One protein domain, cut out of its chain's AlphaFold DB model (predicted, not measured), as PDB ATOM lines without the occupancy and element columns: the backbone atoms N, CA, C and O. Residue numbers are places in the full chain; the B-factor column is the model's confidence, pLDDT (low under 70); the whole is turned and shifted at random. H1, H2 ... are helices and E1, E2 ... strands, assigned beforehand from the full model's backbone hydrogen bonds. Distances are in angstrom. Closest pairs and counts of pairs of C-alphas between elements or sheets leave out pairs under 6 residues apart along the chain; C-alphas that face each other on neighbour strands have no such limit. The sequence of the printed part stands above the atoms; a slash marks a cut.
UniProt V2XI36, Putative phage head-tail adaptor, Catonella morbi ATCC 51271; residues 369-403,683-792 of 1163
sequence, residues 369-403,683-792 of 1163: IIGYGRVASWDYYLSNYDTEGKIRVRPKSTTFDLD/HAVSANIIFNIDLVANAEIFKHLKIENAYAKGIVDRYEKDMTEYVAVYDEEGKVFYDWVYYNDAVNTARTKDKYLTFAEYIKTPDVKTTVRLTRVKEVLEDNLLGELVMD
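What this domain is: This is residues 369 to 403 and 683 to 792 of the 1163 residues of the protein "Putative phage head-tail adaptor" of Catonella morbi ATCC 51271 (UniProt V2XI36). Look first for a strongly twisted sheet of four strands, with helix H3 laid across one face and H2 packed crosswise on H3. Beyond the edge strand E3, H4 runs out past the sheet with little H5 near it, while short H1 is at the opposite face. The printed part has 145 residues with five named helices and four named strands, in the order E1 H1 E2 H2 H3 E3 H4 H5 E4; the sheet, E3 E1 E2 E4, is mixed, and so is the class, helices and strands. It is compact, with a radius of gyration of the C-alphas of 16.1 A and spans of 47 by 37 by 29 A.

How they stand to each other: Start at E1, residues 369 to 376, and its antiparallel neighbour E2, residues 684 to 692, where N 371 and O 689 are 3.1 A apart, within hydrogen-bond range. On the other side of E1 is antiparallel E3, residues 723 to 730, with N 370 and O 728 at 2.9 A. E4, residues 776 to 779, is parallel to E2, with N 690 and O 778 at 2.9 A. H3, residues 710 to 722, runs across the strands at a height over the sheet of 11.0 A, over E2 and, only just, E1, with 3 C-alphas; H3 and the sheet form two layers, a helix on one face of a sheet. H2, residues 693 to 704, touches H3, the closest C-alphas being those of Ala 699 and Ala 712, 4.3 A apart; their lines are only just about perpendicular, at 73 degrees. E2, H2, H3 and E3 make a split strand-helix-strand unit, two strands running the same way with E1 between them, and its crossover is right-handed. H4, residues 740 to 752, is on the same face as H3 but over none of the strands; its closest C-alpha pair with E3 is Trp 740 and Ala 728, 4.4 A. H5, residues 759 to 762, is close to H4 but not clearly touching, with C-alphas 743 and 762 at 7.4 A. H1, residues 377 to 381, is on the opposite face from H3, at a height over the sheet of 5.0 A. Every O i to N i+4 pair is within hydrogen-bond range in H1, H2, H3 and H4; H5 is too short for one.

Where its parts are: Find C-alpha 369 at (24.955, 42.040, 9.275); E1 runs 20.7 A from there, E2 23.1 A and E3 17.6 A. H4 measures 18.5 A, ending at C-alpha 752, (14.992, 34.298, -10.239); H2 measures 16.2 A and H3 16.1 A. E4 ends at C-alpha 779, (25.347, 44.870, 18.814).

The domain as a whole: Residues 404 to 682 are not printed, and C-alphas 403 and 683 are 34.9 A apart across the cut. The link from H5 to E4 is long, with 13 residues. Mean pLDDT of the printed part is 81.6; look for low confidence at residues 374 to 391, for instance.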
ATOM      1  N   ILE A 369      25.330  40.948  10.171       95.69
ATOM      2  CA  ILE A 369      24.955  42.040   9.275       95.69
ATOM      3  C   ILE A 369      25.073  43.352  10.046       95.69
ATOM      4  O   ILE A 369      24.703  43.428  11.219       95.69
ATOM      5  N   ILE A 370      25.625  44.377   9.406       93.81
ATOM      6  CA  ILE A 370      25.863  45.686  10.015       93.81
ATOM      7  C   ILE A 370      25.267  46.794   9.155       93.81
ATOM      8  O   ILE A 370      25.302  46.733   7.925       93.81
ATOM      9  N   GLY A 371      24.721  47.818   9.803       89.81
ATOM     10  CA  GLY A 371      24.138  48.971   9.127       89.81
ATOM     11  C   GLY A 371      24.009  50.190  10.029       89.81
ATOM     12  O   GLY A 371      24.486  50.181  11.164       89.81
ATOM     13  N   TYR A 372      23.311  51.212   9.543       83.12
ATOM     14  CA  TYR A 372      23.018  52.429  10.296       83.12
ATOM     15  C   TYR A 372      21.554  52.453  10.739       83.12
ATOM     16  O   TYR A 372      20.647  52.209   9.943       83.12
ATOM     17  N   GLY A 373      21.310  52.790  12.005       76.38
ATOM     18  CA  GLY A 373      19.966  52.931  12.570       76.38
ATOM     19  C   GLY A 373      19.852  54.139  13.492       76.38
ATOM     20  O   GLY A 373      20.848  54.620  14.042       76.38
ATOM     21  N   ARG A 374      18.628  54.647  13.672       64.62
ATOM     22  CA  ARG A 374      18.362  55.750  14.610       64.62
ATOM     23  C   ARG A 374      18.095  55.172  15.993       64.62
ATOM     24  O   ARG A 374      17.149  54.416  16.184       64.62
ATOM     25  N   VAL A 375      18.904  55.564  16.967       61.12
ATOM     26  CA  VAL A 375      18.795  55.117  18.360       61.12
ATOM     27  C   VAL A 375      18.557  56.332  19.246       61.12
ATOM     28  O   VAL A 375      19.047  57.424  18.963       61.12
ATOM     29  N   ALA A 376      17.785  56.192  20.320       52.38
ATOM     30  CA  ALA A 376      17.663  57.284  21.278       52.38
ATOM     31  C   ALA A 376      19.033  57.585  21.908       52.38
ATOM     32  O   ALA A 376      19.782  56.667  22.231       52.38
ATOM     33  N   SER A 377      19.379  58.862  22.104       47.47
ATOM     34  CA  SER A 377      20.702  59.233  22.627       47.47
ATOM     35  C   SER A 377      21.029  58.537  23.946       47.47
ATOM     36  O   SER A 377      22.177  58.175  24.165       47.47
ATOM     37  N   TRP A 378      20.037  58.329  24.809       44.41
ATOM     38  CA  TRP A 378      20.239  57.630  26.072       44.41
ATOM     39  C   TRP A 378      20.573  56.146  25.863       44.41
ATOM     40  O   TRP A 378      21.555  55.694  26.432       44.41
ATOM     41  N   ASP A 379      19.862  55.426  24.987       53.31
ATOM     42  CA  ASP A 379      20.179  54.035  24.609       53.31
ATOM     43  C   ASP A 379      21.563  53.921  23.958       53.31
ATOM     44  O   ASP A 379      22.301  52.958  24.167       53.31
ATOM     45  N   TYR A 380      21.940  54.922  23.159       56.00
ATOM     46  CA  TYR A 380      23.233  54.933  22.488       56.00
ATOM     47  C   TYR A 380      24.404  55.051  23.468       56.00
ATOM     48  O   TYR A 380      25.440  54.437  23.230       56.00
ATOM     49  N   TYR A 381      24.256  55.777  24.576       56.47
ATOM     50  CA  TYR A 381      25.298  55.896  25.604       56.47
ATOM     51  C   TYR A 381      25.095  54.941  26.792       56.47
ATOM     52  O   TYR A 381      25.897  54.958  27.723       56.47
ATOM     53  N   LEU A 382      24.054  54.102  26.759       55.41
ATOM     54  CA  LEU A 382      23.763  53.121  27.801       55.41
ATOM     55  C   LEU A 382      24.729  51.930  27.728       55.41
ATOM     56  O   LEU A 382      24.969  51.388  26.640       55.41
ATOM     57  N   SER A 383      25.219  51.512  28.896       53.69
ATOM     58  CA  SER A 383      25.960  50.264  29.099       53.69
ATOM     59  C   SER A 383      25.031  49.246  29.749       53.69
ATOM     60  O   SER A 383      24.518  49.487  30.839       53.69
ATOM     61  N   ASN A 384      24.833  48.100  29.101       57.59
ATOM     62  CA  ASN A 384      24.011  47.016  29.633       57.59
ATOM     63  C   ASN A 384      24.891  45.944  30.268       57.59
ATOM     64  O   ASN A 384      25.943  45.608  29.730       57.59
ATOM     65  N   TYR A 385      24.453  45.385  31.393       57.59
ATOM     66  CA  TYR A 385      25.232  44.424  32.172       57.59
ATOM     67  C   TYR A 385      24.476  43.100  32.293       57.59
ATOM     68  O   TYR A 385      23.242  43.053  32.247       57.59
ATOM     69  N   ASP A 386      25.213  41.999  32.383       58.75
ATOM     70  CA  ASP A 386      24.645  40.680  32.621       58.75
ATOM     71  C   ASP A 386      24.381  40.440  34.116       58.75
ATOM     72  O   ASP A 386      24.591  41.299  34.976       58.75
ATOM     73  N   THR A 387      23.880  39.248  34.434       58.09
ATOM     74  CA  THR A 387      23.575  38.840  35.811       58.09
ATOM     75  C   THR A 387      24.810  38.773  36.713       58.09
ATOM     76  O   THR A 387      24.669  38.839  37.931       58.09
ATOM     77  N   GLU A 388      26.007  38.667  36.136       55.69
ATOM     78  CA  GLU A 388      27.290  38.654  36.847       55.69
ATOM     79  C   GLU A 388      27.894  40.059  36.985       55.69
ATOM     80  O   GLU A 388      28.923  40.219  37.638       55.69
ATOM     81  N   GLY A 389      27.269  41.084  36.393       49.38
ATOM     82  CA  GLY A 389      27.813  42.438  36.370       49.38
ATOM     83  C   GLY A 389      28.872  42.680  35.317       49.38
ATOM     84  O   GLY A 389      29.587  43.678  35.394       49.38
ATOM     85  N   LYS A 390      28.993  41.792  34.332       58.91
ATOM     86  CA  LYS A 390      29.868  42.024  33.188       58.91
ATOM     87  C   LYS A 390      29.115  42.823  32.143       58.91
ATOM     88  O   LYS A 390      27.931  42.601  31.889       58.91
ATOM     89  N   ILE A 391      29.823  43.756  31.527       56.81
ATOM     90  CA  ILE A 391      29.300  44.545  30.419       56.81
ATOM     91  C   ILE A 391      28.935  43.598  29.269       56.81
ATOM     92  O   ILE A 391      29.753  42.798  28.811       56.81
ATOM     93  N   ARG A 392      27.696  43.694  28.792       70.56
ATOM     94  CA  ARG A 392      27.184  42.922  27.662       70.56
ATOM     95  C   ARG A 392      27.565  43.630  26.383       70.56
ATOM     96  O   ARG A 392      27.094  44.724  26.102       70.56
ATOM     97  N   VAL A 393      28.403  42.978  25.595       78.19
ATOM     98  CA  VAL A 393      28.803  43.469  24.272       78.19
ATOM     99  C   VAL A 393      27.998  42.786  23.167       78.19
ATOM    100  O   VAL A 393      27.680  43.415  22.168       78.19
ATOM    101  N   ARG A 394      27.659  41.507  23.360       84.25
ATOM    102  CA  ARG A 394      27.028  40.614  22.380       84.25
ATOM    103  C   ARG A 394      25.896  39.811  23.013       84.25
ATOM    104  O   ARG A 394      25.907  39.644  24.238       84.25
ATOM    105  N   PRO A 395      24.953  39.284  22.214       86.38
ATOM    106  CA  PRO A 395      23.947  38.367  22.719       86.38
ATOM    107  C   PRO A 395      24.600  37.113  23.312       86.38
ATOM    108  O   PRO A 395      25.516  36.542  22.716       86.38
ATOM    109  N   LYS A 396      24.119  36.669  24.481       83.06
ATOM    110  CA  LYS A 396      24.595  35.424  25.125       83.06
ATOM    111  C   LYS A 396      24.032  34.173  24.446       83.06
ATOM    112  O   LYS A 396      24.644  33.111  24.493       83.06
ATOM    113  N   SER A 397      22.857  34.301  23.837       87.62
ATOM    114  CA  SER A 397      22.187  33.257  23.068       87.62
ATOM    115  C   SER A 397      21.495  33.875  21.861       87.62
ATOM    116  O   SER A 397      21.125  35.045  21.887       87.62
ATOM    117  N   THR A 398      21.289  33.084  20.816       93.94
ATOM    118  CA  THR A 398      20.486  33.454  19.645       93.94
ATOM    119  C   THR A 398      19.084  32.840  19.676       93.94
ATOM    120  O   THR A 398      18.262  33.154  18.817       93.94
ATOM    121  N   THR A 399      18.797  31.970  20.649       92.06
ATOM    122  CA  THR A 399      17.508  31.284  20.823       92.06
ATOM    123  C   THR A 399      16.622  31.963  21.863       92.06
ATOM    124  O   THR A 399      17.108  32.599  22.804       92.06
ATOM    125  N   PHE A 400      15.307  31.796  21.715       83.56
ATOM    126  CA  PHE A 400      14.300  32.413  22.584       83.56
ATOM    127  C   PHE A 400      13.590  31.381  23.462       83.56
ATOM    128  O   PHE A 400      13.369  30.248  23.049       83.56
ATOM    129  N   ASP A 401      13.170  31.779  24.660       79.81
ATOM    130  CA  ASP A 401      12.252  30.960  25.457       79.81
ATOM    131  C   ASP A 401      10.833  31.025  24.867       79.81
ATOM    132  O   ASP A 401      10.355  32.094  24.462       79.81
ATOM    133  N   LEU A 402      10.132  29.890  24.848       75.12
ATOM    134  CA  LEU A 402       8.753  29.820  24.350       75.12
ATOM    135  C   LEU A 402       7.727  30.452  25.299       75.12
ATOM    136  O   LEU A 402       6.686  30.927  24.842       75.12
ATOM    137  N   ASP A 403       8.009  30.480  26.604       61.94
ATOM    138  CA  ASP A 403       7.179  31.145  27.611       61.94
ATOM    139  C   ASP A 403       7.926  32.350  28.198       61.94
ATOM    140  O   ASP A 403       8.924  32.201  28.902       61.94
ATOM    141  N   HIS A 683      17.079  63.599  21.832       48.41
ATOM    142  CA  HIS A 683      17.884  63.607  20.610       48.41
ATOM    143  C   HIS A 683      18.087  62.159  20.121       48.41
ATOM    144  O   HIS A 683      18.384  61.267  20.917       48.41
ATOM    145  N   ALA A 684      17.875  61.905  18.830       53.19
ATOM    146  CA  ALA A 684      18.189  60.623  18.203       53.19
ATOM    147  C   ALA A 684      19.632  60.660  17.687       53.19
ATOM    148  O   ALA A 684      20.025  61.625  17.034       53.19
ATOM    149  N   VAL A 685      20.404  59.619  17.978       54.56
ATOM    150  CA  VAL A 685      21.777  59.421  17.512       54.56
ATOM    151  C   VAL A 685      21.757  58.374  16.402       54.56
ATOM    152  O   VAL A 685      21.171  57.303  16.562       54.56
ATOM    153  N   SER A 686      22.393  58.680  15.273       70.12
ATOM    154  CA  SER A 686      22.680  57.675  14.249       70.12
ATOM    155  C   SER A 686      23.793  56.761  14.753       70.12
ATOM    156  O   SER A 686      24.868  57.237  15.121       70.12
ATOM    157  N   ALA A 687      23.530  55.460  14.795       72.62
ATOM    158  CA  ALA A 687      24.432  54.462  15.349       72.62
ATOM    159  C   ALA A 687      24.686  53.341  14.341       72.62
ATOM    160  O   ALA A 687      23.762  52.927  13.639       72.62
ATOM    161  N   ASN A 688      25.916  52.819  14.314       86.50
ATOM    162  CA  ASN A 688      26.216  51.597  13.576       86.50
ATOM    163  C   ASN A 688      25.778  50.409  14.430       86.50
ATOM    164  O   ASN A 688      26.287  50.225  15.541       86.50
ATOM    165  N   ILE A 689      24.832  49.628  13.924       90.38
ATOM    166  CA  ILE A 689      24.221  48.522  14.649       90.38
ATOM    167  C   ILE A 689      24.577  47.209  13.966       90.38
ATOM    168  O   ILE A 689      24.375  47.050  12.762       90.38
ATOM    169  N   ILE A 690      25.108  46.277  14.754       93.88
ATOM    170  CA  ILE A 690      25.381  44.899  14.353       93.88
ATOM    171  C   ILE A 690      24.207  44.031  14.792       93.88
ATOM    172  O   ILE A 690      23.767  44.091  15.943       93.88
ATOM    173  N   PHE A 691      23.749  43.172  13.893       95.81
ATOM    174  CA  PHE A 691      22.860  42.072  14.220       95.81
ATOM    175  C   PHE A 691      23.587  40.751  14.014       95.81
ATOM    176  O   PHE A 691      24.203  40.515  12.971       95.81
ATOM    177  N   ASN A 692      23.459  39.861  14.993       96.31
ATOM    178  CA  ASN A 692      23.732  38.451  14.782       96.31
ATOM    179  C   ASN A 692      22.636  37.880  13.868       96.31
ATOM    180  O   ASN A 692      21.448  37.953  14.193       96.31
ATOM    181  N   ILE A 693      23.033  37.332  12.721       96.00
ATOM    182  CA  ILE A 693      22.094  36.853  11.702       96.00
ATOM    183  C   ILE A 693      21.257  35.678  12.215       96.00
ATOM    184  O   ILE A 693      20.064  35.600  11.925       96.00
ATOM    185  N   ASP A 694      21.844  34.799  13.024       96.19
ATOM    186  CA  ASP A 694      21.141  33.654  13.596       96.19
ATOM    187  C   ASP A 694      20.047  34.092  14.587       96.19
ATOM    188  O   ASP A 694      18.934  33.563  14.553       96.19
ATOM    189  N   LEU A 695      20.330  35.126  15.394       96.56
ATOM    190  CA  LEU A 695      19.359  35.760  16.297       96.56
ATOM    191  C   LEU A 695      18.185  36.375  15.517       96.56
ATOM    192  O   LEU A 695      17.029  36.153  15.874       96.56
ATOM    193  N   VAL A 696      18.470  37.115  14.437       96.88
ATOM    194  CA  VAL A 696      17.434  37.704  13.566       96.88
ATOM    195  C   VAL A 696      16.604  36.612  12.898       96.88
ATOM    196  O   VAL A 696      15.378  36.667  12.936       96.88
ATOM    197  N   ALA A 697      17.250  35.579  12.350       96.94
ATOM    198  CA  ALA A 697      16.566  34.453  11.728       96.94
ATOM    199  C   ALA A 697      15.629  33.741  12.715       96.94
ATOM    200  O   ALA A 697      14.484  33.447  12.372       96.94
ATOM    201  N   ASN A 698      16.074  33.501  13.953       97.44
ATOM    202  CA  ASN A 698      15.229  32.910  14.991       97.44
ATOM    203  C   ASN A 698      14.041  33.814  15.345       97.44
ATOM    204  O   ASN A 698      12.918  33.329  15.493       97.44
ATOM    205  N   ALA A 699      14.261  35.127  15.423       94.75
ATOM    206  CA  ALA A 699      13.219  36.091  15.750       94.75
ATOM    207  C   ALA A 699      12.140  36.167  14.649       94.75
ATOM    208  O   ALA A 699      10.939  36.165  14.939       94.75
ATOM    209  N   GLU A 700      12.559  36.148  13.382       96.25
ATOM    210  CA  GLU A 700      11.664  36.090  12.224       96.25
ATOM    211  C   GLU A 700      10.907  34.759  12.155       96.25
ATOM    212  O   GLU A 700       9.702  34.745  11.901       96.25
ATOM    213  N   ILE A 701      11.551  33.627  12.470       96.62
ATOM    214  CA  ILE A 701      10.857  32.334  12.571       96.62
ATOM    215  C   ILE A 701       9.735  32.411  13.614       96.62
ATOM    216  O   ILE A 701       8.609  32.020  13.307       96.62
ATOM    217  N   PHE A 702       9.970  32.984  14.800       92.88
ATOM    218  CA  PHE A 702       8.915  33.192  15.806       92.88
ATOM    219  C   PHE A 702       7.725  33.994  15.246       92.88
ATOM    220  O   PHE A 702       6.569  33.584  15.404       92.88
ATOM    221  N   LYS A 703       7.993  35.082  14.509       92.12
ATOM    222  CA  LYS A 703       6.966  35.877  13.810       92.12
ATOM    223  C   LYS A 703       6.216  35.058  12.752       92.12
ATOM    224  O   LYS A 703       4.983  35.053  12.747       92.12
ATOM    225  N   HIS A 704       6.913  34.304  11.901       92.69
ATOM    226  CA  HIS A 704       6.313  33.468  10.850       92.69
ATOM    227  C   HIS A 704       5.533  32.256  11.386       92.69
ATOM    228  O   HIS A 704       4.568  31.801  10.752       92.69
ATOM    229  N   LEU A 705       5.924  31.722  12.545       91.62
ATOM    230  CA  LEU A 705       5.199  30.676  13.272       91.62
ATOM    231  C   LEU A 705       4.048  31.229  14.126       91.62
ATOM    232  O   LEU A 705       3.262  30.442  14.661       91.62
ATOM    233  N   LYS A 706       3.911  32.563  14.206       89.81
ATOM    234  CA  LYS A 706       2.917  33.278  15.020       89.81
ATOM    235  C   LYS A 706       3.014  32.900  16.502       89.81
ATOM    236  O   LYS A 706       2.001  32.646  17.154       89.81
ATOM    237  N   ILE A 707       4.239  32.813  17.010       84.00
ATOM    238  CA  ILE A 707       4.529  32.588  18.426       84.00
ATOM    239  C   ILE A 707       4.744  33.957  19.068       84.00
ATOM    240  O   ILE A 707       5.619  34.718  18.655       84.00
ATOM    241  N   GLU A 708       3.920  34.293  20.059       78.12
ATOM    242  CA  GLU A 708       4.019  35.572  20.757       78.12
ATOM    243  C   GLU A 708       5.244  35.583  21.678       78.12
ATOM    244  O   GLU A 708       5.245  34.986  22.751       78.12
ATOM    245  N   ASN A 709       6.291  36.291  21.261       76.50
ATOM    246  CA  ASN A 709       7.455  36.583  22.088       76.50
ATOM    247  C   ASN A 709       7.861  38.048  21.874       76.50
ATOM    248  O   ASN A 709       8.124  38.485  20.753       76.50
ATOM    249  N   ALA A 710       7.882  38.821  22.958       71.44
ATOM    250  CA  ALA A 710       8.144  40.251  22.901       71.44
ATOM    251  C   ALA A 710       9.579  40.610  22.498       71.44
ATOM    252  O   ALA A 710       9.776  41.603  21.801       71.44
ATOM    253  N   TYR A 711      10.569  39.813  22.905       76.75
ATOM    254  CA  TYR A 711      11.972  40.057  22.571       76.75
ATOM    255  C   TYR A 711      12.239  39.760  21.099       76.75
ATOM    256  O   TYR A 711      12.759  40.625  20.395       76.75
ATOM    257  N   ALA A 712      11.772  38.604  20.612       80.75
ATOM    258  CA  ALA A 712      11.816  38.262  19.191       80.75
ATOM    259  C   ALA A 712      11.126  39.346  18.349       80.75
ATOM    260  O   ALA A 712      11.700  39.871  17.398       80.75
ATOM    261  N   LYS A 713       9.926  39.773  18.758       80.06
ATOM    262  CA  LYS A 713       9.215  40.866  18.092       80.06
ATOM    263  C   LYS A 713      10.006  42.179  18.098       80.06
ATOM    264  O   LYS A 713      10.013  42.875  17.087       80.06
ATOM    265  N   GLY A 714      10.637  42.530  19.217       77.31
ATOM    266  CA  GLY A 714      11.442  43.744  19.340       77.31
ATOM    267  C   GLY A 714      12.658  43.743  18.413       77.31
ATOM    268  O   GLY A 714      12.920  44.754  17.769       77.31
ATOM    269  N   ILE A 715      13.350  42.605  18.305       84.06
ATOM    270  CA  ILE A 715      14.500  42.427  17.407       84.06
ATOM    271  C   ILE A 715      14.065  42.552  15.946       84.06
ATOM    272  O   ILE A 715      14.704  43.277  15.188       84.06
ATOM    273  N   VAL A 716      12.953  41.909  15.571       86.31
ATOM    274  CA  VAL A 716      12.374  42.034  14.225       86.31
ATOM    275  C   VAL A 716      11.986  43.476  13.922       86.31
ATOM    276  O   VAL A 716      12.350  43.999  12.877       86.31
ATOM    277  N   ASP A 717      11.272  44.148  14.831       82.56
ATOM    278  CA  ASP A 717      10.880  45.543  14.623       82.56
ATOM    279  C   ASP A 717      12.118  46.439  14.448       82.56
ATOM    280  O   ASP A 717      12.126  47.284  13.557       82.56
ATOM    281  N   ARG A 718      13.184  46.221  15.229       84.56
ATOM    282  CA  ARG A 718      14.431  46.981  15.090       84.56
ATOM    283  C   ARG A 718      15.097  46.735  13.738       84.56
ATOM    284  O   ARG A 718      15.477  47.689  13.065       84.56
ATOM    285  N   TYR A 719      15.219  45.470  13.348       90.56
ATOM    286  CA  TYR A 719      15.808  45.052  12.079       90.56
ATOM    287  C   TYR A 719      15.011  45.600  10.877       90.56
ATOM    288  O   TYR A 719      15.570  46.215   9.974       90.56
ATOM    289  N   GLU A 720      13.687  45.457  10.863       86.00
ATOM    290  CA  GLU A 720      12.868  45.849   9.708       86.00
ATOM    291  C   GLU A 720      12.512  47.344   9.662       86.00
ATOM    292  O   GLU A 720      12.234  47.856   8.579       86.00
ATOM    293  N   LYS A 721      12.443  48.041  10.808       81.62
ATOM    294  CA  LYS A 721      11.825  49.384  10.894       81.62
ATOM    295  C   LYS A 721      12.734  50.477  11.442       81.62
ATOM    296  O   LYS A 721      12.556  51.629  11.055       81.62
ATOM    297  N   ASP A 722      13.658  50.150  12.346       77.06
ATOM    298  CA  ASP A 722      14.513  51.162  12.989       77.06
ATOM    299  C   ASP A 722      15.833  51.386  12.225       77.06
ATOM    300  O   ASP A 722      16.465  52.445  12.343       77.06
ATOM    301  N   MET A 723      16.251  50.395  11.432       81.38
ATOM    302  CA  MET A 723      17.404  50.500  10.542       81.38
ATOM    303  C   MET A 723      17.084  51.386   9.337       81.38
ATOM    304  O   MET A 723      16.037  51.264   8.710       81.38
ATOM    305  N   THR A 724      18.002  52.299   9.024       81.75
ATOM    306  CA  THR A 724      17.914  53.184   7.853       81.75
ATOM    307  C   THR A 724      18.505  52.510   6.623       81.75
ATOM    308  O   THR A 724      17.914  52.563   5.551       81.75
ATOM    309  N   GLU A 725      19.650  51.847   6.784       87.00
ATOM    310  CA  GLU A 725      20.298  51.095   5.714       87.00
ATOM    311  C   GLU A 725      21.205  49.999   6.281       87.00
ATOM    312  O   GLU A 725      21.679  50.083   7.419       87.00
ATOM    313  N   TYR A 726      21.465  48.986   5.460       93.38
ATOM    314  CA  TYR A 726      22.444  47.937   5.721       93.38
ATOM    315  C   TYR A 726      23.666  48.155   4.840       93.38
ATOM    316  O   TYR A 726      23.535  48.470   3.659       93.38
ATOM    317  N   VAL A 727      24.845  47.982   5.428       92.38
ATOM    318  CA  VAL A 727      26.133  48.301   4.802       92.38
ATOM    319  C   VAL A 727      26.839  47.038   4.346       92.38
ATOM    320  O   VAL A 727      27.285  46.955   3.206       92.38
ATOM    321  N   ALA A 728      26.949  46.044   5.230       94.69
ATOM    322  CA  ALA A 728      27.744  44.859   4.950       94.69
ATOM    323  C   ALA A 728      27.273  43.619   5.702       94.69
ATOM    324  O   ALA A 728      26.659  43.705   6.769       94.69
ATOM    325  N   VAL A 729      27.659  42.463   5.168       95.81
ATOM    326  CA  VAL A 729      27.643  41.170   5.856       95.81
ATOM    327  C   VAL A 729      29.067  40.643   6.001       95.81
ATOM    328  O   VAL A 729      29.929  40.904   5.160       95.81
ATOM    329  N   TYR A 730      29.329  39.917   7.083       93.19
ATOM    330  CA  TYR A 730      30.642  39.332   7.343       93.19
ATOM    331  C   TYR A 730      30.542  38.032   8.149       93.19
ATOM    332  O   TYR A 730      29.523  37.724   8.780       93.19
ATOM    333  N   ASP A 731      31.606  37.236   8.072       91.00
ATOM    334  CA  ASP A 731      31.744  35.979   8.803       91.00
ATOM    335  C   ASP A 731      32.106  36.205  10.283       91.00
ATOM    336  O   ASP A 731      32.098  37.320  10.799       91.00
ATOM    337  N   GLU A 732      32.372  35.127  11.015       86.44
ATOM    338  CA  GLU A 732      32.692  35.214  12.441       86.44
ATOM    339  C   GLU A 732      34.066  35.844  12.726       86.44
ATOM    340  O   GLU A 732      34.255  36.448  13.784       86.44
ATOM    341  N   GLU A 733      35.013  35.739  11.790       82.69
ATOM    342  CA  GLU A 733      36.344  36.340  11.927       82.69
ATOM    343  C   GLU A 733      36.298  37.843  11.634       82.69
ATOM    344  O   GLU A 733      36.995  38.622  12.283       82.69
ATOM    345  N   GLY A 734      35.438  38.266  10.704       84.94
ATOM    346  CA  GLY A 734      35.248  39.663  10.330       84.94
ATOM    347  C   GLY A 734      36.450  40.270   9.610       84.94
ATOM    348  O   GLY A 734      36.692  41.468   9.725       84.94
ATOM    349  N   LYS A 735      37.211  39.449   8.871       83.31
ATOM    350  CA  LYS A 735      38.369  39.891   8.072       83.31
ATOM    351  C   LYS A 735      37.960  40.708   6.845       83.31
ATOM    352  O   LYS A 735      38.656  41.648   6.474       83.31
ATOM    353  N   VAL A 736      36.837  40.352   6.222       88.69
ATOM    354  CA  VAL A 736      36.329  40.987   4.998       88.69
ATOM    355  C   VAL A 736      34.863  41.367   5.189       88.69
ATOM    356  O   VAL A 736      34.062  40.560   5.657       88.69
ATOM    357  N   PHE A 737      34.523  42.600   4.815       92.50
ATOM    358  CA  PHE A 737      33.162  43.133   4.847       92.50
ATOM    359  C   PHE A 737      32.611  43.138   3.425       92.50
ATOM    360  O   PHE A 737      33.045  43.936   2.594       92.50
ATOM    361  N   TYR A 738      31.679  42.232   3.141       95.44
ATOM    362  CA  TYR A 738      31.046  42.120   1.830       95.44
ATOM    363  C   TYR A 738      29.889  43.103   1.746       95.44
ATOM    364  O   TYR A 738      29.059  43.158   2.655       95.44
ATOM    365  N   ASP A 739      29.847  43.883   0.669       95.19
ATOM    366  CA  ASP A 739      28.845  44.928   0.496       95.19
ATOM    367  C   ASP A 739      27.436  44.322   0.440       95.19
ATOM    368  O   ASP A 739      27.152  43.406  -0.341       95.19
ATOM    369  N   TRP A 740      26.552  44.832   1.296       94.31
ATOM    370  CA  TRP A 740      25.204  44.303   1.449       94.31
ATOM    371  C   TRP A 740      24.375  44.422   0.166       94.31
ATOM    372  O   TRP A 740      23.633  43.495  -0.160       94.31
ATOM    373  N   VAL A 741      24.491  45.533  -0.569       92.31
ATOM    374  CA  VAL A 741      23.676  45.784  -1.765       92.31
ATOM    375  C   VAL A 741      24.020  44.764  -2.844       92.31
ATOM    376  O   VAL A 741      23.120  44.134  -3.398       92.31
ATOM    377  N   TYR A 742      25.314  44.540  -3.085       94.19
ATOM    378  CA  TYR A 742      25.778  43.559  -4.069       94.19
ATOM    379  C   TYR A 742      25.479  42.118  -3.651       94.19
ATOM    380  O   TYR A 742      25.083  41.309  -4.490       94.19
ATOM    381  N   TYR A 743      25.643  41.785  -2.369       95.00
ATOM    382  CA  TYR A 743      25.287  40.462  -1.863       95.00
ATOM    383  C   TYR A 743      23.785  40.185  -2.022       95.00
ATOM    384  O   TYR A 743      23.393  39.169  -2.599       95.00
ATOM    385  N   ASN A 744      22.933  41.108  -1.569       93.44
ATOM    386  CA  ASN A 744      21.483  40.955  -1.650       93.44
ATOM    387  C   ASN A 744      20.993  40.914  -3.110       93.44
ATOM    388  O   ASN A 744      20.096  40.132  -3.425       93.44
ATOM    389  N   ASP A 745      21.586  41.690  -4.023       92.75
ATOM    390  CA  ASP A 745      21.280  41.607  -5.459       92.75
ATOM    391  C   ASP A 745      21.658  40.243  -6.063       92.75
ATOM    392  O   ASP A 745      20.845  39.619  -6.752       92.75
ATOM    393  N   ALA A 746      22.845  39.719  -5.740       93.75
ATOM    394  CA  ALA A 746      23.289  38.406  -6.208       93.75
ATOM    395  C   ALA A 746      22.361  37.280  -5.723       93.75
ATOM    396  O   ALA A 746      21.976  36.406  -6.508       93.75
ATOM    397  N   VAL A 747      21.943  37.327  -4.453       92.12
ATOM    398  CA  VAL A 747      20.986  36.370  -3.881       92.12
ATOM    399  C   VAL A 747      19.630  36.465  -4.581       92.12
ATOM    400  O   VAL A 747      19.086  35.443  -5.007       92.12
ATOM    401  N   ASN A 748      19.093  37.672  -4.782       91.06
ATOM    402  CA  ASN A 748      17.825  37.858  -5.492       91.06
ATOM    403  C   ASN A 748      17.908  37.375  -6.948       91.06
ATOM    404  O   ASN A 748      17.025  36.649  -7.411       91.06
ATOM    405  N   THR A 749      19.001  37.685  -7.646       91.44
ATOM    406  CA  THR A 749      19.267  37.211  -9.009       91.44
ATOM    407  C   THR A 749      19.322  35.684  -9.072       91.44
ATOM    408  O   THR A 749      18.744  35.092  -9.988       91.44
ATOM    409  N   ALA A 750      19.950  35.015  -8.102       90.38
ATOM    410  CA  ALA A 750      19.958  33.553  -8.027       90.38
ATOM    411  C   ALA A 750      18.542  32.977  -7.851       90.38
ATOM    412  O   ALA A 750      18.177  32.033  -8.560       90.38
ATOM    413  N   ARG A 751      17.709  33.598  -7.003       88.56
ATOM    414  CA  ARG A 751      16.315  33.171  -6.784       88.56
ATOM    415  C   ARG A 751      15.468  33.244  -8.055       88.56
ATOM    416  O   ARG A 751      14.653  32.352  -8.278       88.56
ATOM    417  N   THR A 752      15.692  34.230  -8.933       86.25
ATOM    418  CA  THR A 752      14.992  34.298 -10.239       86.25
ATOM    419  C   THR A 752      15.277  33.097 -11.149       86.25
ATOM    420  O   THR A 752      14.493  32.801 -12.047       86.25
ATOM    421  N   LYS A 753      16.382  32.384 -10.898       87.12
ATOM    422  CA  LYS A 753      16.831  31.199 -11.639       87.12
ATOM    423  C   LYS A 753      16.533  29.889 -10.891       87.12
ATOM    424  O   LYS A 753      17.153  28.878 -11.208       87.12
ATOM    425  N   ASP A 754      15.638  29.917  -9.897       84.50
ATOM    426  CA  ASP A 754      15.317  28.787  -9.004       84.50
ATOM    427  C   ASP A 754      16.546  28.229  -8.257       84.50
ATOM    428  O   ASP A 754      16.654  27.037  -7.974       84.50
ATOM    429  N   LYS A 755      17.516  29.102  -7.947       87.88
ATOM    430  CA  LYS A 755      18.717  28.761  -7.178       87.88
ATOM    431  C   LYS A 755      18.704  29.470  -5.831       87.88
ATOM    432  O   LYS A 755      18.323  30.634  -5.732       87.88
ATOM    433  N   TYR A 756      19.151  28.764  -4.799       90.75
ATOM    434  CA  TYR A 756      19.471  29.360  -3.510       90.75
ATOM    435  C   TYR A 756      20.977  29.610  -3.484       90.75
ATOM    436  O   TYR A 756      21.737  28.678  -3.718       90.75
ATOM    437  N   LEU A 757      21.388  30.864  -3.292       92.38
ATOM    438  CA  LEU A 757      22.794  31.243  -3.184       92.38
ATOM    439  C   LEU A 757      23.105  31.468  -1.710       92.38
ATOM    440  O   LEU A 757      22.616  32.431  -1.121       92.38
ATOM    441  N   THR A 758      23.906  30.584  -1.128       92.31
ATOM    442  CA  THR A 758      24.387  30.746   0.247       92.31
ATOM    443  C   THR A 758      25.471  31.823   0.313       92.31
ATOM    444  O   THR A 758      26.151  32.114  -0.677       92.31
ATOM    445  N   PHE A 759      25.694  32.390   1.499       93.94
ATOM    446  CA  PHE A 759      26.814  33.306   1.708       93.94
ATOM    447  C   PHE A 759      28.160  32.611   1.450       93.94
ATOM    448  O   PHE A 759      29.024  33.171   0.779       93.94
ATOM    449  N   ALA A 760      28.311  31.361   1.900       91.81
ATOM    450  CA  ALA A 760      29.512  30.556   1.670       91.81
ATOM    451  C   ALA A 760      29.823  30.317   0.178       91.81
ATOM    452  O   ALA A 760      30.989  30.195  -0.197       91.81
ATOM    453  N   GLU A 761      28.806  30.249  -0.684       92.19
ATOM    454  CA  GLU A 761      28.984  30.188  -2.140       92.19
ATOM    455  C   GLU A 761      29.277  31.567  -2.736       92.19
ATOM    456  O   GLU A 761      30.144  31.681  -3.600       92.19
ATOM    457  N   TYR A 762      28.598  32.615  -2.259       93.88
ATOM    458  CA  TYR A 762      28.803  33.983  -2.731       93.88
ATOM    459  C   TYR A 762      30.257  34.434  -2.565       93.88
ATOM    460  O   TYR A 762      30.857  34.910  -3.526       93.88
ATOM    461  N   ILE A 763      30.868  34.214  -1.398       92.56
ATOM    462  CA  ILE A 763      32.256  34.637  -1.137       92.56
ATOM    463  C   ILE A 763      33.301  33.895  -1.989       92.56
ATOM    464  O   ILE A 763      34.440  34.341  -2.086       92.56
ATOM    465  N   LYS A 764      32.926  32.765  -2.607       91.50
ATOM    466  CA  LYS A 764      33.777  32.001  -3.535       91.50
ATOM    467  C   LYS A 764      33.664  32.513  -4.976       91.50
ATOM    468  O   LYS A 764      34.400  32.043  -5.843       91.50
ATOM    469  N   THR A 765      32.742  33.436  -5.258       89.38
ATOM    470  CA  THR A 765      32.611  34.033  -6.592       89.38
ATOM    471  C   THR A 765      33.739  35.039  -6.856       89.38
ATOM    472  O   THR A 765      34.180  35.729  -5.935       89.38
ATOM    473  N   PRO A 766      34.254  35.123  -8.095       84.06
ATOM    474  CA  PRO A 766      35.242  36.137  -8.448       84.06
ATOM    475  C   PRO A 766      34.625  37.543  -8.376       84.06
ATOM    476  O   PRO A 766      33.430  37.715  -8.615       84.06
ATOM    477  N   ASP A 767      35.449  38.546  -8.069       85.06
ATOM    478  CA  ASP A 767      35.091  39.975  -8.098       85.06
ATOM    479  C   ASP A 767      33.963  40.421  -7.142       85.06
ATOM    480  O   ASP A 767      33.306  41.445  -7.378       85.06
ATOM    481  N   VAL A 768      33.755  39.702  -6.030       91.38
ATOM    482  CA  VAL A 768      32.841  40.130  -4.954       91.38
ATOM    483  C   VAL A 768      33.177  41.533  -4.453       91.38
ATOM    484  O   VAL A 768      34.335  41.878  -4.207       91.38
ATOM    485  N   LYS A 769      32.144  42.366  -4.296       92.44
ATOM    486  CA  LYS A 769      32.306  43.739  -3.818       92.44
ATOM    487  C   LYS A 769      32.404  43.766  -2.303       92.44
ATOM    488  O   LYS A 769      31.590  43.178  -1.593       92.44
ATOM    489  N   THR A 770      33.411  44.478  -1.825       91.62
ATOM    490  CA  THR A 770      33.667  44.702  -0.408       91.62
ATOM    491  C   THR A 770      33.538  46.182  -0.096       91.62
ATOM    492  O   THR A 770      33.632  47.035  -0.982       91.62
ATOM    493  N   THR A 771      33.294  46.491   1.169       88.38
ATOM    494  CA  THR A 771      33.146  47.864   1.648       88.38
ATOM    495  C   THR A 771      34.037  48.114   2.854       88.38
ATOM    496  O   THR A 771      34.630  47.194   3.425       88.38
ATOM    497  N   VAL A 772      34.166  49.386   3.222       76.44
ATOM    498  CA  VAL A 772      34.945  49.776   4.392       76.44
ATOM    499  C   VAL A 772      34.234  49.346   5.664       76.44
ATOM    500  O   VAL A 772      33.014  49.417   5.812       76.44
ATOM    501  N   ARG A 773      35.042  48.912   6.618       78.06
ATOM    502  CA  ARG A 773      34.583  48.551   7.945       78.06
ATOM    503  C   ARG A 773      34.146  49.787   8.743       78.06
ATOM    504  O   ARG A 773      34.752  50.851   8.644       78.06
ATOM    505  N   LEU A 774      33.151  49.605   9.613       77.31
ATOM    506  CA  LEU A 774      32.698  50.619  10.569       77.31
ATOM    507  C   LEU A 774      33.455  50.514  11.904       77.31
ATOM    508  O   LEU A 774      33.721  49.423  12.397       77.31
ATOM    509  N   THR A 775      33.795  51.654  12.507       65.56
ATOM    510  CA  THR A 775      34.691  51.723  13.682       65.56
ATOM    511  C   THR A 775      33.978  51.908  15.018       65.56
ATOM    512  O   THR A 775      34.567  51.666  16.061       65.56
ATOM    513  N   ARG A 776      32.715  52.344  15.030       73.12
ATOM    514  CA  ARG A 776      31.965  52.628  16.268       73.12
ATOM    515  C   ARG A 776      30.644  51.894  16.252       73.12
ATOM    516  O   ARG A 776      29.722  52.370  15.597       73.12
ATOM    517  N   VAL A 777      30.549  50.757  16.928       86.81
ATOM    518  CA  VAL A 777      29.443  49.808  16.726       86.81
ATOM    519  C   VAL A 777      28.783  49.396  18.040       86.81
ATOM    520  O   VAL A 777      29.445  49.331  19.075       86.81
ATOM    521  N   LYS A 778      27.477  49.107  17.998       84.12
ATOM    522  CA  LYS A 778      26.740  48.434  19.083       84.12
ATOM    523  C   LYS A 778      26.045  47.201  18.515       84.12
ATOM    524  O   LYS A 778      25.535  47.252  17.401       84.12
ATOM    525  N   GLU A 779      26.014  46.102  19.255       90.06
ATOM    526  CA  GLU A 779      25.347  44.870  18.814       90.06
ATOM    527  C   GLU A 779      23.996  44.696  19.505       90.06
ATOM    528  O   GLU A 779      23.846  45.015  20.683       90.06
ATOM    529  N   VAL A 780      22.999  44.204  18.773       88.75
ATOM    530  CA  VAL A 780      21.676  43.906  19.335       88.75
ATOM    531  C   VAL A 780      21.736  42.619  20.150       88.75
ATOM    532  O   VAL A 780      22.226  41.591  19.683       88.75
ATOM    533  N   LEU A 781      21.220  42.684  21.374       83.81
ATOM    534  CA  LEU A 781      21.207  41.586  22.332       83.81
ATOM    535  C   LEU A 781      19.904  40.772  22.247       83.81
ATOM    536  O   LEU A 781      18.910  41.208  21.662       83.81
ATOM    537  N   GLU A 782      19.886  39.595  22.875       82.69
ATOM    538  CA  GLU A 782      18.764  38.644  22.838       82.69
ATOM    539  C   GLU A 782      17.467  39.167  23.484       82.69
ATOM    540  O   GLU A 782      16.382  38.649  23.227       82.69
ATOM    541  N   ASP A 783      17.568  40.221  24.292       70.19
ATOM    542  CA  ASP A 783      16.463  40.943  24.924       70.19
ATOM    543  C   ASP A 783      16.127  42.276  24.223       70.19
ATOM    544  O   ASP A 783      15.413  43.115  24.777       70.19
ATOM    545  N   ASN A 784      16.601  42.467  22.984       74.69
ATOM    546  CA  ASN A 784      16.442  43.676  22.160       74.69
ATOM    547  C   ASN A 784      17.106  44.954  22.726       74.69
ATOM    548  O   ASN A 784      16.883  46.064  22.221       74.69
ATOM    549  N   LEU A 785      17.929  44.811  23.765       75.81
ATOM    550  CA  LEU A 785      18.810  45.874  24.243       75.81
ATOM    551  C   LEU A 785      20.029  46.014  23.320       75.81
ATOM    552  O   LEU A 785      20.294  45.155  22.477       75.81
ATOM    553  N   LEU A 786      20.772  47.110  23.470       72.50
ATOM    554  CA  LEU A 786      22.034  47.324  22.762       72.50
ATOM    555  C   LEU A 786      23.209  46.989  23.675       72.50
ATOM    556  O   LEU A 786      23.249  47.418  24.825       72.50
ATOM    557  N   GLY A 787      24.174  46.238  23.160       69.50
ATOM    558  CA  GLY A 787      25.436  45.992  23.843       69.50
ATOM    559  C   GLY A 787      26.259  47.266  24.022       69.50
ATOM    560  O   GLY A 787      25.877  48.338  23.564       69.50
ATOM    561  N   GLU A 788      27.400  47.149  24.687       77.88
ATOM    562  CA  GLU A 788      28.353  48.245  24.875       77.88
ATOM    563  C   GLU A 788      28.792  48.886  23.555       77.88
ATOM    564  O   GLU A 788      28.828  48.231  22.510       77.88
ATOM    565  N   LEU A 789      29.149  50.173  23.601       69.44
ATOM    566  CA  LEU A 789      29.768  50.824  22.454       69.44
ATOM    567  C   LEU A 789      31.196  50.305  22.287       69.44
ATOM    568  O   LEU A 789      32.072  50.573  23.106       69.44
ATOM    569  N   VAL A 790      31.432  49.587  21.195       75.56
ATOM    570  CA  VAL A 790      32.747  49.046  20.868       75.56
ATOM    571  C   VAL A 790      33.431  49.931  19.839       75.56
ATOM    572  O   VAL A 790      32.817  50.343  18.849       75.56
ATOM    573  N   MET A 791      34.710  50.206  20.091       66.81
ATOM    574  CA  MET A 791      35.571  50.984  19.208       66.81
ATOM    575  C   MET A 791      36.519  50.061  18.437       66.81
ATOM    576  O   MET A 791      37.049  49.082  18.976       66.81
ATOM    577  N   ASP A 792      36.745  50.414  17.180       67.25
ATOM    578  CA  ASP A 792      37.711  49.813  16.275       67.25
ATOM    579  C   ASP A 792      37.607  48.282  16.225       67.25
ATOM    580  O   ASP A 792      36.520  47.751  16.028       67.25
TER     581      ASP A 792